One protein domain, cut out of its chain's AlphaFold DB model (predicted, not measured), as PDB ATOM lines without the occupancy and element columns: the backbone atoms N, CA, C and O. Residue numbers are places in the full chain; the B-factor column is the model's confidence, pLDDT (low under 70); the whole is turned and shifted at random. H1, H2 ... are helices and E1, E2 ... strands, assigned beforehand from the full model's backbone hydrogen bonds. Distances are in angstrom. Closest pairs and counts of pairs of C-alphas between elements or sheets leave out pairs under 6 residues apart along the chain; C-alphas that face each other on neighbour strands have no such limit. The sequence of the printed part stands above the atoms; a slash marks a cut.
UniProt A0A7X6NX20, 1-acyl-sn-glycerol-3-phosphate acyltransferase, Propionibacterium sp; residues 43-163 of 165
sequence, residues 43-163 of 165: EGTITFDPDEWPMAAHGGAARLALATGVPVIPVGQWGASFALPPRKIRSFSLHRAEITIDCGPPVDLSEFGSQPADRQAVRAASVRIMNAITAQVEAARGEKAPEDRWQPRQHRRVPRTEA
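This is residues 43 to 163 of the 165 residues of the protein "1-acyl-sn-glycerol-3-phosphate acyltransferase" of Propionibacterium sp (UniProt A0A7X6NX20). A short ribbon of two strands, E1 and E2, has the later part of one long helix, H3, packed on it through residues 129 to 141, and H1 packs at a steep tilt on an earlier part of H3. A small hairpin, E3 and E4, lies away from the ribbon, while H2 and the long link of residues 84 to 99 make one end of the longest axis. The printed part has 121 residues with three named helices and four named strands, in the order H1 E1 H2 E2 H3 E3 E4; both two-stranded sheets, E1 - E2 and E3 - E4, are antiparallel. The class is mixed, helices and strands, with 50 of the 121 residues in named elements, under half. The whole is compact, with a radius of gyration of the C-alphas of 15.5 A, yet elongated, spanning 48 by 30 by 25 A.

Find C-alpha 75 at (38.322, 71.736, 153.470), where E1 begins; it holds residues 75 to 78 and is 10.3 A long. Its neighbour E2 holds residues 100 to 103, 10.2 A. Look next for C-alpha 119 at (16.196, 73.158, 144.021); from there H3 runs 32.2 A through residues 119 to 141. H1 is residues 60 to 68, 12.3 A, and H2 is residues 80 to 83, 5.3 A. E3, residues 149 to 151, and E4, residues 156 to 158, are each 6.4 A long; E4 ends at C-alpha 158 at (21.134, 84.875, 158.537).

Start at E1 and E2, antiparallel at 167 degrees: N 76 and O 102 are 2.9 A apart, and N 100 and O 78 are 3.0 A apart, both within hydrogen-bond range. Go from E1 to H3: the closest C-alphas, those of Gly 76 and Val 137, are 4.2 A apart. From E2 to H3 the closest C-alphas are those of Asp 102 and Gln 136, 5.3 A. H1 touches H3, which meets it with residues 122 to 129 alone; the closest C-alphas are those of Ala 62 and Ser 126, 5.2 A, and the helices run opposite ways at a steep tilt of 67 degrees. In the hairpin E3 and E4, antiparallel at 125 degrees, N 149 and O 158 are 2.9 A apart, within hydrogen-bond range. E4 is apart from H3, and H2 touches no helix. In H1 and H3 every O i to N i+4 pair is within hydrogen-bond range; H2 is too short for such a pair.

Look at Leu 94 and Gly 113 for the two C-alphas farthest apart, 48.2 A. The printed part has no cut. The links H2 to E2 and E2 to H3 are long, with 16 and 15 residues. Mean pLDDT of the printed part is 90.2; residues 86 to 95 are under 70.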
ATOM      1  N   GLU A  43      31.438  79.857 148.205       91.25
ATOM      2  CA  GLU A  43      31.172  81.277 148.434       91.25
ATOM      3  C   GLU A  43      31.415  82.135 147.177       91.25
ATOM      4  O   GLU A  43      30.837  83.212 147.031       91.25
ATOM      5  N   GLY A  44      32.250  81.669 146.237       87.19
ATOM      6  CA  GLY A  44      32.561  82.342 144.966       87.19
ATOM      7  C   GLY A  44      33.473  83.577 145.080       87.19
ATOM      8  O   GLY A  44      33.800  84.230 144.079       87.19
ATOM      9  N   THR A  45      33.900  83.923 146.292       86.69
ATOM     10  CA  THR A  45      34.806  85.037 146.600       86.69
ATOM     11  C   THR A  45      35.424  84.837 147.983       86.69
ATOM     12  O   THR A  45      34.976  83.993 148.751       86.69
ATOM     13  N   ILE A  46      36.445  85.633 148.303       88.31
ATOM     14  CA  ILE A  46      36.997  85.722 149.659       88.31
ATOM     15  C   ILE A  46      35.908  86.249 150.601       88.31
ATOM     16  O   ILE A  46      35.115  87.107 150.198       88.31
ATOM     17  N   THR A  47      35.878  85.731 151.832       89.00
ATOM     18  CA  THR A  47      34.870  86.103 152.830       89.00
ATOM     19  C   THR A  47      34.839  87.609 153.097       89.00
ATOM     20  O   THR A  47      35.856  88.308 153.070       89.00
ATOM     21  N   PHE A  48      33.631  88.110 153.341       86.94
ATOM     22  CA  PHE A  48      33.370  89.474 153.795       86.94
ATOM     23  C   PHE A  48      32.835  89.519 155.224       86.94
ATOM     24  O   PHE A  48      32.416  90.587 155.670       86.94
ATOM     25  N   ASP A  49      32.801  88.372 155.897       91.25
ATOM     26  CA  ASP A  49      32.473  88.296 157.310       91.25
ATOM     27  C   ASP A  49      33.535  89.084 158.106       91.25
ATOM     28  O   ASP A  49      34.728  88.832 157.908       91.25
ATOM     29  N   PRO A  50      33.145  90.042 158.970       88.81
ATOM     30  CA  PRO A  50      34.075  90.751 159.850       88.81
ATOM     31  C   PRO A  50      34.924  89.817 160.716       88.81
ATOM     32  O   PRO A  50      36.061  90.149 161.036       88.81
ATOM     33  N   ASP A  51      34.368  88.655 161.055       91.81
ATOM     34  CA  ASP A  51      35.003  87.635 161.883       91.81
ATOM     35  C   ASP A  51      35.700  86.556 161.034       91.81
ATOM     36  O   ASP A  51      36.134  85.541 161.570       91.81
ATOM     37  N   GLU A  52      35.778  86.743 159.710       91.62
ATOM     38  CA  GLU A  52      36.447  85.860 158.742       91.62
ATOM     39  C   GLU A  52      35.912  84.411 158.673       91.62
ATOM     40  O   GLU A  52      36.590  83.512 158.176       91.62
ATOM     41  N   TRP A  53      34.673  84.166 159.109       95.38
ATOM     42  CA  TRP A  53      34.015  82.864 158.947       95.38
ATOM     43  C   TRP A  53      33.501  82.627 157.513       95.38
ATOM     44  O   TRP A  53      33.301  83.585 156.750       95.38
ATOM     45  N   PRO A  54      33.246  81.357 157.128       95.31
ATOM     46  CA  PRO A  54      32.548  81.027 155.890       95.31
ATOM     47  C   PRO A  54      31.209  81.757 155.781       95.31
ATOM     48  O   PRO A  54      30.456  81.886 156.748       95.31
ATOM     49  N   MET A  55      30.892  82.215 154.576       95.19
ATOM     50  CA  MET A  55      29.714  83.036 154.294       95.19
ATOM     51  C   MET A  55      28.745  82.315 153.354       95.19
ATOM     52  O   MET A  55      28.965  81.165 152.977       95.19
ATOM     53  N   ALA A  56      27.632  82.962 153.012       95.50
ATOM     54  CA  ALA A  56      26.620  82.381 152.143       95.50
ATOM     55  C   ALA A  56      27.216  81.835 150.833       95.50
ATOM     56  O   ALA A  56      28.071  82.468 150.210       95.50
ATOM     57  N   ALA A  57      26.735  80.662 150.427       93.94
ATOM     58  CA  ALA A  57      27.290  79.898 149.315       93.94
ATOM     59  C   ALA A  57      26.321  79.793 148.141       93.94
ATOM     60  O   ALA A  57      25.110  79.923 148.301       93.94
ATOM     61  N   HIS A  58      26.861  79.510 146.962       92.88
ATOM     62  CA  HIS A  58      26.089  79.195 145.766       92.88
ATOM     63  C   HIS A  58      25.852  77.683 145.681       92.88
ATOM     64  O   HIS A  58      26.708  76.885 146.063       92.88
ATOM     65  N   GLY A  59      24.728  77.273 145.090       92.50
ATOM     66  CA  GLY A  59      24.360  75.853 144.965       92.50
ATOM     67  C   GLY A  59      25.175  75.012 143.966       92.50
ATOM     68  O   GLY A  59      24.842  73.850 143.742       92.50
ATOM     69  N   GLY A  60      26.203  75.573 143.321       91.44
ATOM     70  CA  GLY A  60      26.938  74.914 142.232       91.44
ATOM     71  C   GLY A  60      27.668  73.637 142.658       91.44
ATOM     72  O   GLY A  60      27.539  72.619 141.987       91.44
ATOM     73  N   ALA A  61      28.365  73.670 143.801       93.44
ATOM     74  CA  ALA A  61      29.096  72.510 144.320       93.44
ATOM     75  C   ALA A  61      28.158  71.336 144.645       93.44
ATOM     76  O   ALA A  61      28.429  70.200 144.269       93.44
ATOM     77  N   ALA A  62      27.021  71.619 145.287       95.00
ATOM     78  CA  ALA A  62      26.018  70.599 145.568       95.00
ATOM     79  C   ALA A  62      25.396  70.051 144.283       95.00
ATOM     80  O   ALA A  62      25.256  68.845 144.148       95.00
ATOM     81  N   ARG A  63      25.058  70.915 143.316       94.06
ATOM     82  CA  ARG A  63      24.516  70.460 142.030       94.06
ATOM     83  C   ARG A  63      25.477  69.502 141.326       94.06
ATOM     84  O   ARG A  63      25.025  68.464 140.862       94.06
ATOM     85  N   LEU A  64      26.767  69.834 141.299       93.81
ATOM     86  CA  LEU A  64      27.801  68.992 140.703       93.81
ATOM     87  C   LEU A  64      27.898  67.630 141.402       93.81
ATOM     88  O   LEU A  64      27.901  66.594 140.745       93.81
ATOM     89  N   ALA A  65      27.914  67.628 142.736       94.31
ATOM     90  CA  ALA A  65      27.974  66.402 143.526       94.31
ATOM     91  C   ALA A  65      26.743  65.506 143.313       94.31
ATOM     92  O   ALA A  65      26.880  64.299 143.153       94.31
ATOM     93  N   LEU A  66      25.539  66.088 143.258       94.50
ATOM     94  CA  LEU A  66      24.306  65.332 143.004       94.50
ATOM     95  C   LEU A  66      24.208  64.834 141.551       94.50
ATOM     96  O   LEU A  66      23.561  63.819 141.304       94.50
ATOM     97  N   ALA A  67      24.818  65.534 140.590       92.94
ATOM     98  CA  ALA A  67      24.848  65.117 139.188       92.94
ATOM     99  C   ALA A  67      25.805  63.940 138.952       92.94
ATOM    100  O   ALA A  67      25.454  62.994 138.253       92.94
ATOM    101  N   THR A  68      26.991  63.992 139.559       92.62
ATOM    102  CA  THR A  68      28.091  63.047 139.294       92.62
ATOM    103  C   THR A  68      28.186  61.918 140.320       92.62
ATOM    104  O   THR A  68      28.773  60.877 140.048       92.62
ATOM    105  N   GLY A  69      27.627  62.104 141.519       92.44
ATOM    106  CA  GLY A  69      27.745  61.154 142.627       92.44
ATOM    107  C   GLY A  69      29.140  61.093 143.260       92.44
ATOM    108  O   GLY A  69      29.381  60.230 144.105       92.44
ATOM    109  N   VAL A  70      30.063  61.983 142.877       94.06
ATOM    110  CA  VAL A  70      31.421  62.002 143.436       94.06
ATOM    111  C   VAL A  70      31.421  62.466 144.899       94.06
ATOM    112  O   VAL A  70      30.610  63.316 145.288       94.06
ATOM    113  N   PRO A  71      32.343  61.952 145.731       95.06
ATOM    114  CA  PRO A  71      32.455  62.379 147.119       95.06
ATOM    115  C   PRO A  71      32.915  63.839 147.221       95.06
ATOM    116  O   PRO A  71      33.881  64.253 146.584       95.06
ATOM    117  N   VAL A  72      32.259  64.611 148.091       97.44
ATOM    118  CA  VAL A  72      32.661  65.988 148.414       97.44
ATOM    119  C   VAL A  72      33.522  65.978 149.668       97.44
ATOM    120  O   VAL A  72      33.036  65.618 150.739       97.44
ATOM    121  N   ILE A  73      34.779  66.405 149.552       98.12
ATOM    122  CA  ILE A  73      35.698  66.538 150.691       98.12
ATOM    123  C   ILE A  73      35.656  67.987 151.201       98.12
ATOM    124  O   ILE A  73      36.028  68.897 150.456       98.12
ATOM    125  N   PRO A  74      35.191  68.245 152.436       98.12
ATOM    126  CA  PRO A  74      35.179  69.587 152.993       98.12
ATOM    127  C   PRO A  74      36.597  69.974 153.427       98.12
ATOM    128  O   PRO A  74      37.292  69.194 154.075       98.12
ATOM    129  N   VAL A  75      37.011  71.195 153.096       98.06
ATOM    130  CA  VAL A  75      38.322  71.736 153.470       98.06
ATOM    131  C   VAL A  75      38.128  73.095 154.125       98.06
ATOM    132  O   VAL A  75      37.480  73.976 153.560       98.06
ATOM    133  N   GLY A  76      38.674  73.253 155.326       96.81
ATOM    134  CA  GLY A  76      38.710  74.506 156.068       96.81
ATOM    135  C   GLY A  76      40.113  75.088 156.046       96.81
ATOM    136  O   GLY A  76      41.090  74.363 156.198       96.81
ATOM    137  N   GLN A  77      40.214  76.400 155.859       95.00
ATOM    138  CA  GLN A  77      41.481  77.124 155.835       95.00
ATOM    139  C   GLN A  77      41.422  78.295 156.811       95.00
ATOM    140  O   GLN A  77      40.466  79.072 156.791       95.00
ATOM    141  N   TRP A  78      42.489  78.480 157.583       94.50
ATOM    142  CA  TRP A  78      42.668  79.618 158.478       94.50
ATOM    143  C   TRP A  78      44.053  80.255 158.320       94.50
ATOM    144  O   TRP A  78      45.031  79.571 158.033       94.50
ATOM    145  N   GLY A  79      44.133  81.578 158.488       89.19
ATOM    146  CA  GLY A  79      45.393  82.330 158.540       89.19
ATOM    147  C   GLY A  79      45.914  82.894 157.211       89.19
ATOM    148  O   GLY A  79      46.773  83.777 157.201       89.19
ATOM    149  N   ALA A  80      45.349  82.483 156.071       86.81
ATOM    150  CA  ALA A  80      45.739  83.019 154.760       86.81
ATOM    151  C   ALA A  80      45.456  84.530 154.610       86.81
ATOM    152  O   ALA A  80      46.201  85.236 153.926       86.81
ATOM    153  N   SER A  81      44.417  85.039 155.282       82.56
ATOM    154  CA  SER A  81      44.074  86.467 155.358       82.56
ATOM    155  C   SER A  81      45.171  87.306 156.023       82.56
ATOM    156  O   SER A  81      45.352  88.467 155.657       82.56
ATOM    157  N   PHE A  82      45.959  86.730 156.937       82.94
ATOM    158  CA  PHE A  82      47.087  87.421 157.571       82.94
ATOM    159  C   PHE A  82      48.290  87.560 156.633       82.94
ATOM    160  O   PHE A  82      49.015  88.552 156.709       82.94
ATOM    161  N   ALA A  83      48.488  86.592 155.728       79.06
ATOM    162  CA  ALA A  83      49.524  86.661 154.697       79.06
ATOM    163  C   ALA A  83      49.163  87.669 153.598       79.06
ATOM    164  O   ALA A  83      49.994  88.474 153.175       79.06
ATOM    165  N   LEU A  84      47.918  87.600 153.115       78.88
ATOM    166  CA  LEU A  84      47.419  88.375 151.982       78.88
ATOM    167  C   LEU A  84      46.027  88.940 152.298       78.88
ATOM    168  O   LEU A  84      45.014  88.380 151.865       78.88
ATOM    169  N   PRO A  85      45.953  90.062 153.036       74.31
ATOM    170  CA  PRO A  85      44.681  90.613 153.469       74.31
ATOM    171  C   PRO A  85      43.834  91.081 152.277       74.31
ATOM    172  O   PRO A  85      44.303  91.868 151.438       74.31
ATOM    173  N   PRO A  86      42.556  90.663 152.202       66.31
ATOM    174  CA  PRO A  86      41.664  91.091 151.140       66.31
ATOM    175  C   PRO A  86      41.503  92.613 151.214       66.31
ATOM    176  O   PRO A  86      41.055  93.151 152.222       66.31
ATOM    177  N   ARG A  87      41.841  93.309 150.117       61.81
ATOM    178  CA  ARG A  87      41.727  94.776 149.907       61.81
ATOM    179  C   ARG A  87      42.909  95.649 150.354       61.81
ATOM    180  O   ARG A  87      42.852  96.858 150.133       61.81
ATOM    181  N   LYS A  88      44.004  95.098 150.891       56.62
ATOM    182  CA  LYS A  88      45.231  95.874 151.183       56.62
ATOM    183  C   LYS A  88      46.473  95.216 150.577       56.62
ATOM    184  O   LYS A  88      47.279  94.624 151.274       56.62
ATOM    185  N   ILE A  89      46.687  95.421 149.274       55.25
ATOM    186  CA  ILE A  89      47.919  94.996 148.565       55.25
ATOM    187  C   ILE A  89      49.154  95.806 149.033       55.25
ATOM    188  O   ILE A  89      50.294  95.474 148.726       55.25
ATOM    189  N   ARG A  90      48.953  96.900 149.783       50.41
ATOM    190  CA  ARG A  90      49.997  97.904 150.057       50.41
ATOM    191  C   ARG A  90      51.059  97.516 151.085       50.41
ATOM    192  O   ARG A  90      52.038  98.244 151.198       50.41
ATOM    193  N   SER A  91      50.922  96.401 151.788       51.12
ATOM    194  CA  SER A  91      51.990  95.906 152.656       51.12
ATOM    195  C   SER A  91      51.979  94.388 152.656       51.12
ATOM    196  O   SER A  91      51.223  93.776 153.409       51.12
ATOM    197  N   PHE A  92      52.822  93.778 151.821       53.31
ATOM    198  CA  PHE A  92      53.281  92.424 152.103       53.31
ATOM    199  C   PHE A  92      53.925  92.476 153.486       53.31
ATOM    200  O   PHE A  92      55.009  93.039 153.651       53.31
ATOM    201  N   SER A  93      53.222  91.976 154.497       55.41
ATOM    202  CA  SER A  93      53.862  91.726 155.773       55.41
ATOM    203  C   SER A  93      54.910  90.650 155.509       55.41
ATOM    204  O   SER A  93      54.578  89.557 155.065       55.41
ATOM    205  N   LEU A  94      56.187  90.962 155.735       58.91
ATOM    206  CA  LEU A  94      57.281  89.983 155.651       58.91
ATOM    207  C   LEU A  94      57.220  88.951 156.793       58.91
ATOM    208  O   LEU A  94      58.124  88.131 156.943       58.91
ATOM    209  N   HIS A  95      56.198  89.019 157.647       65.19
ATOM    210  CA  HIS A  95      56.000  88.080 158.737       65.19
ATOM    211  C   HIS A  95      55.406  86.785 158.189       65.19
ATOM    212  O   HIS A  95      54.466  86.800 157.396       65.19
ATOM    213  N   ARG A  96      55.972  85.653 158.621       74.50
ATOM    214  CA  ARG A  96      55.425  84.331 158.319       74.50
ATOM    215  C   ARG A  96      54.049  84.228 158.967       74.50
ATOM    216  O   ARG A  96      53.962  84.105 160.184       74.50
ATOM    217  N   ALA A  97      53.001  84.298 158.158       81.06
ATOM    218  CA  ALA A  97      51.675  83.903 158.594       81.06
ATOM    219  C   ALA A  97      51.626  82.376 158.668       81.06
ATOM    220  O   ALA A  97      52.033  81.688 157.728       81.06
ATOM    221  N   GLU A  98      51.142  81.860 159.788       88.75
ATOM    222  CA  GLU A  98      50.782  80.456 159.907       88.75
ATOM    223  C   GLU A  98      49.469  80.227 159.158       88.75
ATOM    224  O   GLU A  98      48.500  80.964 159.348       88.75
ATOM    225  N   ILE A  99      49.459  79.235 158.268       92.25
ATOM    226  CA  ILE A  99      48.268  78.822 157.529       92.25
ATOM    227  C   ILE A  99      47.959  77.400 157.960       92.25
ATOM    228  O   ILE A  99      48.775  76.502 157.752       92.25
ATOM    229  N   THR A 100      46.778  77.211 158.535       95.38
ATOM    230  CA  THR A 100      46.289  75.897 158.957       95.38
ATOM    231  C   THR A 100      45.186  75.459 158.011       95.38
ATOM    232  O   THR A 100      44.294  76.244 157.680       95.38
ATOM    233  N   ILE A 101      45.269  74.212 157.556       96.81
ATOM    234  CA  ILE A 101      44.279  73.588 156.683       96.81
ATOM    235  C   ILE A 101      43.814  72.309 157.365       96.81
ATOM    236  O   ILE A 101      44.642  71.498 157.774       96.81
ATOM    237  N   ASP A 102      42.502  72.144 157.457       98.12
ATOM    238  CA  ASP A 102      41.864  70.933 157.957       98.12
ATOM    239  C   ASP A 102      40.987  70.325 156.859       98.12
ATOM    240  O   ASP A 102      40.277  71.040 156.141       98.12
ATOM    241  N   CYS A 103      41.076  69.009 156.689       97.88
ATOM    242  CA  CYS A 103      40.374  68.265 155.646       97.88
ATOM    243  C   CYS A 103      39.508  67.189 156.292       97.88
ATOM    244  O   CYS A 103      40.015  66.293 156.968       97.88
ATOM    245  N   GLY A 104      38.207  67.254 156.031       97.44
ATOM    246  CA  GLY A 104      37.242  66.392 156.695       97.44
ATOM    247  C   GLY A 104      36.941  65.118 155.916       97.44
ATOM    248  O   GLY A 104      37.352  64.965 154.764       97.44
ATOM    249  N   PRO A 105      36.172  64.197 156.518       97.88
ATOM    250  CA  PRO A 105      35.655  63.044 155.797       97.88
ATOM    251  C   PRO A 105      34.676  63.478 154.689       97.88
ATOM    252  O   PRO A 105      34.115  64.578 154.764       97.88
ATOM    253  N   PRO A 106      34.415  62.609 153.692       97.94
ATOM    254  CA  PRO A 106      33.408  62.871 152.673       97.94
ATOM    255  C   PRO A 106      32.062  63.273 153.282       97.94
ATOM    256  O   PRO A 106      31.557  62.617 154.198       97.94
ATOM    257  N   VAL A 107      31.466  64.343 152.760       97.81
ATOM    258  CA  VAL A 107      30.119  64.758 153.153       97.81
ATOM    259  C   VAL A 107      29.132  63.726 152.624       97.81
ATOM    260  O   VAL A 107      28.999  63.547 151.415       97.81
ATOM    261  N   ASP A 108      28.422  63.056 153.526       96.25
ATOM    262  CA  ASP A 108      27.335  62.162 153.139       96.25
ATOM    263  C   ASP A 108      26.166  62.979 152.565       96.25
ATOM    264  O   ASP A 108      25.562  63.801 153.251       96.25
ATOM    265  N   LEU A 109      25.886  62.768 151.280       95.75
ATOM    266  CA  LEU A 109      24.797  63.397 150.529       95.75
ATOM    267  C   LEU A 109      23.777  62.362 150.032       95.75
ATOM    268  O   LEU A 109      22.923  62.689 149.208       95.75
ATOM    269  N   SER A 110      23.859  61.118 150.518       92.50
ATOM    270  CA  SER A 110      23.054  59.995 150.024       92.50
ATOM    271  C   SER A 110      21.546  60.233 150.155       92.50
ATOM    272  O   SER A 110      20.787  59.844 149.269       92.50
ATOM    273  N   GLU A 111      21.118  60.950 151.200       92.62
ATOM    274  CA  GLU A 111      19.713  61.304 151.441       92.62
ATOM    275  C   GLU A 111      19.084  62.150 150.318       92.62
ATOM    276  O   GLU A 111      17.868  62.130 150.144       92.62
ATOM    277  N   PHE A 112      19.897  62.878 149.545       92.06
ATOM    278  CA  PHE A 112      19.430  63.769 148.478       92.06
ATOM    279  C   PHE A 112      19.353  63.074 147.109       92.06
ATOM    280  O   PHE A 112      18.746  63.612 146.181       92.06
ATOM    281  N   GLY A 113      19.946  61.880 146.976       88.25
ATOM    282  CA  GLY A 113      19.998  61.113 145.730       88.25
ATOM    283  C   GLY A 113      20.623  61.870 144.548       88.25
ATOM    284  O   GLY A 113      21.252  62.914 144.698       88.25
ATOM    285  N   SER A 114      20.431  61.355 143.333       89.38
ATOM    286  CA  SER A 114      20.924  61.992 142.102       89.38
ATOM    287  C   SER A 114      19.899  62.972 141.525       89.38
ATOM    288  O   SER A 114      19.294  62.722 140.483       89.38
ATOM    289  N   GLN A 115      19.647  64.078 142.234       87.56
ATOM    290  CA  GLN A 115      18.614  65.066 141.876       87.56
ATOM    291  C   GLN A 115      19.175  66.488 141.654       87.56
ATOM    292  O   GLN A 115      18.771  67.434 142.333       87.56
ATOM    293  N   PRO A 116      20.066  66.710 140.670       86.56
ATOM    294  CA  PRO A 116      20.694  68.021 140.439       86.56
ATOM    295  C   PRO A 116      19.715  69.129 139.992       86.56
ATOM    296  O   PRO A 116      20.027  70.324 140.093       86.56
ATOM    297  N   ALA A 117      18.534  68.748 139.492       89.31
ATOM    298  CA  ALA A 117      17.473  69.663 139.068       89.31
ATOM    299  C   ALA A 117      16.527  70.081 140.211       89.31
ATOM    300  O   ALA A 117      15.845  71.103 140.085       89.31
ATOM    301  N   ASP A 118      16.489  69.337 141.323       93.25
ATOM    302  CA  ASP A 118      15.659  69.701 142.468       93.25
ATOM    303  C   ASP A 118      16.337  70.809 143.285       93.25
ATOM    304  O   ASP A 118      17.372  70.633 143.930       93.25
ATOM    305  N   ARG A 119      15.716  71.991 143.275       92.81
ATOM    306  CA  ARG A 119      16.196  73.158 144.021       92.81
ATOM    307  C   ARG A 119      16.214  72.923 145.528       92.81
ATOM    308  O   ARG A 119      17.087  73.477 146.193       92.81
ATOM    309  N   GLN A 120      15.268  72.158 146.069       93.88
ATOM    310  CA  GLN A 120      15.208  71.895 147.501       93.88
ATOM    311  C   GLN A 120      16.333  70.947 147.920       93.88
ATOM    312  O   GLN A 120      17.065  71.279 148.855       93.88
ATOM    313  N   ALA A 121      16.530  69.849 147.183       94.75
ATOM    314  CA  ALA A 121      17.648  68.931 147.389       94.75
ATOM    315  C   ALA A 121      19.004  69.650 147.279       94.75
ATOM    316  O   ALA A 121      19.814  69.582 148.201       94.75
ATOM    317  N   VAL A 122      19.226  70.440 146.219       95.25
ATOM    318  CA  VAL A 122      20.470  71.213 146.029       95.25
ATOM    319  C   VAL A 122      20.711  72.191 147.179       95.25
ATOM    320  O   VAL A 122      21.840  72.320 147.657       95.25
ATOM    321  N   ARG A 123      19.671  72.892 147.643       95.69
ATOM    322  CA  ARG A 123      19.792  73.839 148.758       95.69
ATOM    323  C   ARG A 123      20.142  73.117 150.057       95.69
ATOM    324  O   ARG A 123      21.067  73.547 150.739       95.69
ATOM    325  N   ALA A 124      19.451  72.027 150.381       96.19
ATOM    326  CA  ALA A 124      19.714  71.240 151.584       96.19
ATOM    327  C   ALA A 124      21.123  70.618 151.567       96.19
ATOM    328  O   ALA A 124      21.877  70.777 152.530       96.19
ATOM    329  N   ALA A 125      21.531  70.033 150.438       96.94
ATOM    330  CA  ALA A 125      22.880  69.516 150.229       96.94
ATOM    331  C   ALA A 125      23.944  70.615 150.385       96.94
ATOM    332  O   ALA A 125      24.956  70.413 151.052       96.94
ATOM    333  N   SER A 126      23.694  71.814 149.849       97.00
ATOM    334  CA  SER A 126      24.610  72.955 149.987       97.00
ATOM    335  C   SER A 126      24.755  73.405 151.441       97.00
ATOM    336  O   SER A 126      25.861  73.708 151.885       97.00
ATOM    337  N   VAL A 127      23.662  73.414 152.215       97.38
ATOM    338  CA  VAL A 127      23.720  73.680 153.660       97.38
ATOM    339  C   VAL A 127      24.586  72.631 154.356       97.38
ATOM    340  O   VAL A 127      25.443  73.005 155.158       97.38
ATOM    341  N   ARG A 128      24.418  71.343 154.025       97.69
ATOM    342  CA  ARG A 128      25.200  70.243 154.610       97.69
ATOM    343  C   ARG A 128      26.693  70.361 154.290       97.69
ATOM    344  O   ARG A 128      27.504  70.300 155.211       97.69
ATOM    345  N   ILE A 129      27.048  70.638 153.033       97.81
ATOM    346  CA  ILE A 129      28.437  70.885 152.605       97.81
ATOM    347  C   ILE A 129      29.033  72.073 153.366       97.81
ATOM    348  O   ILE A 129      30.109  71.963 153.950       97.81
ATOM    349  N   MET A 130      28.321  73.199 153.423       97.94
ATOM    350  CA  MET A 130      28.831  74.394 154.094       97.94
ATOM    351  C   MET A 130      28.961  74.221 155.606       97.94
ATOM    352  O   MET A 130      29.855  74.807 156.214       97.94
ATOM    353  N   ASN A 131      28.095  73.424 156.234       97.94
ATOM    354  CA  ASN A 131      28.238  73.074 157.646       97.94
ATOM    355  C   ASN A 131      29.501  72.238 157.879       97.94
ATOM    356  O   ASN A 131      30.221  72.501 158.837       97.94
ATOM    357  N   ALA A 132      29.798  71.291 156.986       98.31
ATOM    358  CA  ALA A 132      31.017  70.495 157.058       98.31
ATOM    359  C   ALA A 132      32.277  71.356 156.868       98.31
ATOM    360  O   ALA A 132      33.201  71.251 157.668       98.31
ATOM    361  N   ILE A 133      32.282  72.274 155.889       98.06
ATOM    362  CA  ILE A 133      33.364  73.259 155.698       98.06
ATOM    363  C   ILE A 133      33.533  74.127 156.947       98.06
ATOM    364  O   ILE A 133      34.647  74.306 157.426       98.06
ATOM    365  N   THR A 134      32.429  74.624 157.517       97.88
ATOM    366  CA  THR A 134      32.471  75.431 158.748       97.88
ATOM    367  C   THR A 134      33.127  74.649 159.883       97.88
ATOM    368  O   THR A 134      33.985  75.199 160.560       97.88
ATOM    369  N   ALA A 135      32.801  73.363 160.046       98.19
ATOM    370  CA  ALA A 135      33.433  72.512 161.053       98.19
ATOM    371  C   ALA A 135      34.950  72.346 160.832       98.19
ATOM    372  O   ALA A 135      35.698  72.343 161.805       98.19
ATOM    373  N   GLN A 136      35.414  72.272 159.578       98.38
ATOM    374  CA  GLN A 136      36.855  72.241 159.290       98.38
ATOM    375  C   GLN A 136      37.526  73.583 159.607       98.38
ATOM    376  O   GLN A 136      38.651  73.629 160.091       98.38
ATOM    377  N   VAL A 137      36.837  74.708 159.378       97.56
ATOM    378  CA  VAL A 137      37.356  76.024 159.778       97.56
ATOM    379  C   VAL A 137      37.402  76.154 161.302       97.56
ATOM    380  O   VAL A 137      38.379  76.680 161.821       97.56
ATOM    381  N   GLU A 138      36.406  75.639 162.032       97.94
ATOM    382  CA  GLU A 138      36.449  75.571 163.500       97.94
ATOM    383  C   GLU A 138      37.671  74.788 163.992       97.94
ATOM    384  O   GLU A 138      38.363  75.242 164.900       97.94
ATOM    385  N   ALA A 139      37.962  73.640 163.376       97.69
ATOM    386  CA  ALA A 139      39.121  72.820 163.714       97.69
ATOM    387  C   ALA A 139      40.449  73.519 163.376       97.69
ATOM    388  O   ALA A 139      41.334  73.587 164.226       97.69
ATOM    389  N   ALA A 140      40.565  74.106 162.180       96.62
ATOM    390  CA  ALA A 140      41.760  74.830 161.747       96.62
ATOM    391  C   ALA A 140      42.028  76.102 162.572       96.62
ATOM    392  O   ALA A 140      43.179  76.498 162.749       96.62
ATOM    393  N   ARG A 141      40.969  76.762 163.056       95.56
ATOM    394  CA  ARG A 141      41.052  77.999 163.844       95.56
ATOM    395  C   ARG A 141      41.122  77.756 165.355       95.56
ATOM    396  O   ARG A 141      41.641  78.604 166.071       95.56
ATOM    397  N   GLY A 142      40.596  76.636 165.848       96.31
ATOM    398  CA  GLY A 142      40.452  76.359 167.282       96.31
ATOM    399  C   GLY A 142      39.326  77.152 167.964       96.31
ATOM    400  O   GLY A 142      39.304  77.261 169.188       96.31
ATOM    401  N   GLU A 143      38.388  77.705 167.192       96.44
ATOM    402  CA  GLU A 143      37.266  78.519 167.678       96.44
ATOM    403  C   GLU A 143      35.923  77.948 167.209       96.44
ATOM    404  O   GLU A 143      35.864  77.169 166.259       96.44
ATOM    405  N   LYS A 144      34.824  78.351 167.856       97.00
ATOM    406  CA  LYS A 144      33.468  77.986 167.428       97.00
ATOM    407  C   LYS A 144      32.856  79.042 166.523       97.00
ATOM    408  O   LYS A 144      32.876  80.230 166.840       97.00
ATOM    409  N   ALA A 145      32.288  78.583 165.412       96.50
ATOM    410  CA  ALA A 145      31.611  79.443 164.467       96.50
ATOM    411  C   ALA A 145      30.258  79.893 165.040       96.50
ATOM    412  O   ALA A 145      29.595  79.131 165.750       96.50
ATOM    413  N   PRO A 146      29.793  81.098 164.684       95.38
ATOM    414  CA  PRO A 146      28.433  81.522 164.978       95.38
ATOM    415  C   PRO A 146      27.383  80.540 164.433       95.38
ATOM    416  O   PRO A 146      27.584  79.851 163.422       95.38
ATOM    417  N   GLU A 147      26.227  80.483 165.097       93.00
ATOM    418  CA  GLU A 147      25.103  79.665 164.628       93.00
ATOM    419  C   GLU A 147      24.616  80.141 163.256       93.00
ATOM    420  O   GLU A 147      24.386  79.325 162.367       93.00
ATOM    421  N   ASP A 148      24.566  81.452 163.039       95.56
ATOM    422  CA  ASP A 148      24.160  82.056 161.775       95.56
ATOM    423  C   ASP A 148      25.338  82.317 160.830       95.56
ATOM    424  O   ASP A 148      26.471  82.588 161.237       95.56
ATOM    425  N   ARG A 149      25.055  82.319 159.526       95.44
ATOM    426  CA  ARG A 149      26.066  82.525 158.484       95.44
ATOM    427  C   ARG A 149      25.973  83.929 157.902       95.44
ATOM    428  O   ARG A 149      24.883  84.443 157.660       95.44
ATOM    429  N   TRP A 150      27.120  84.556 157.653       95.94
ATOM    430  CA  TRP A 150      27.169  85.885 157.049       95.94
ATOM    431  C   TRP A 150      26.590  85.877 155.628       95.94
ATOM    432  O   TRP A 150      26.977  85.053 154.801       95.94
ATOM    433  N   GLN A 151      25.684  86.808 155.328       94.62
ATOM    434  CA  GLN A 151      25.108  87.009 153.999       94.62
ATOM    435  C   GLN A 151      25.605  88.342 153.414       94.62
ATOM    436  O   GLN A 151      25.076  89.400 153.773       94.62
ATOM    437  N   PRO A 152      26.582  88.328 152.482       88.62
ATOM    438  CA  PRO A 152      27.217  89.545 151.974       88.62
ATOM    439  C   PRO A 152      26.256  90.572 151.387       88.62
ATOM    440  O   PRO A 152      26.438  91.763 151.603       88.62
ATOM    441  N   ARG A 153      25.208  90.128 150.679       88.94
ATOM    442  CA  ARG A 153      24.225  91.040 150.062       88.94
ATOM    443  C   ARG A 153      23.373  91.792 151.083       88.94
ATOM    444  O   ARG A 153      22.846  92.848 150.760       88.94
ATOM    445  N   GLN A 154      23.204  91.230 152.279       91.88
ATOM    446  CA  GLN A 154      22.381  91.810 153.342       91.88
ATOM    447  C   GLN A 154      23.222  92.438 154.460       91.88
ATOM    448  O   GLN A 154      22.651  93.042 155.362       91.88
ATOM    449  N   HIS A 155      24.553  92.287 154.421       92.50
ATOM    450  CA  HIS A 155      25.476  92.768 155.454       92.50
ATOM    451  C   HIS A 155      25.077  92.347 156.882       92.50
ATOM    452  O   HIS A 155      25.225  93.112 157.833       92.50
ATOM    453  N   ARG A 156      24.543  91.130 157.029       94.75
ATOM    454  CA  ARG A 156      24.134  90.563 158.319       94.75
ATOM    455  C   ARG A 156      24.276  89.049 158.326       94.75
ATOM    456  O   ARG A 156      24.341  88.425 157.263       94.75
ATOM    457  N   ARG A 157      24.270  88.458 159.521       94.75
ATOM    458  CA  ARG A 157      24.115  87.011 159.679       94.75
ATOM    459  C   ARG A 157      22.652  86.613 159.457       94.75
ATOM    460  O   ARG A 157      21.743  87.357 159.820       94.75
ATOM    461  N   VAL A 158      22.447  85.480 158.797       95.88
ATOM    462  CA  VAL A 158      21.134  84.875 158.537       95.88
ATOM    463  C   VAL A 158      21.185  83.388 158.903       95.88
ATOM    464  O   VAL A 158      22.280  82.807 158.882       95.88
ATOM    465  N   PRO A 159      20.037  82.743 159.174       96.44
ATOM    466  CA  PRO A 159      19.997  81.310 159.436       96.44
ATOM    467  C   PRO A 159      20.718  80.511 158.345       96.44
ATOM    468  O   PRO A 159      20.616  80.822 157.156       96.44
ATOM    469  N   ARG A 160      21.435  79.444 158.722       93.56
ATOM    470  CA  ARG A 160      22.254  78.643 157.781       93.56
ATOM    471  C   ARG A 160      21.465  78.131 156.576       93.56
ATOM    472  O   ARG A 160      22.014  78.042 155.481       93.56
ATOM    473  N   THR A 161      20.182  77.829 156.769       92.19
ATOM    474  CA  THR A 161      19.248  77.388 155.725       92.19
ATOM    475  C   THR A 161      18.945  78.475 154.691       92.19
ATOM    476  O   THR A 161      18.656  78.168 153.533       92.19
ATOM    477  N   GLU A 162      19.026  79.749 155.072       91.81
ATOM    478  CA  GLU A 162      18.818  80.934 154.229       91.81
ATOM    479  C   GLU A 162      20.108  81.463 153.598       91.81
ATOM    480  O   GLU A 162      20.065  82.241 152.646       91.81
ATOM    481  N   ALA A 163      21.263  80.997 154.067       91.94
ATOM    482  CA  ALA A 163      22.573  81.401 153.575       91.94
ATOM    483  C   ALA A 163      23.016  80.645 152.306       91.94
ATOM    484  O   ALA A 163      24.203  80.358 152.148       91.94
TER     485      ALA A 163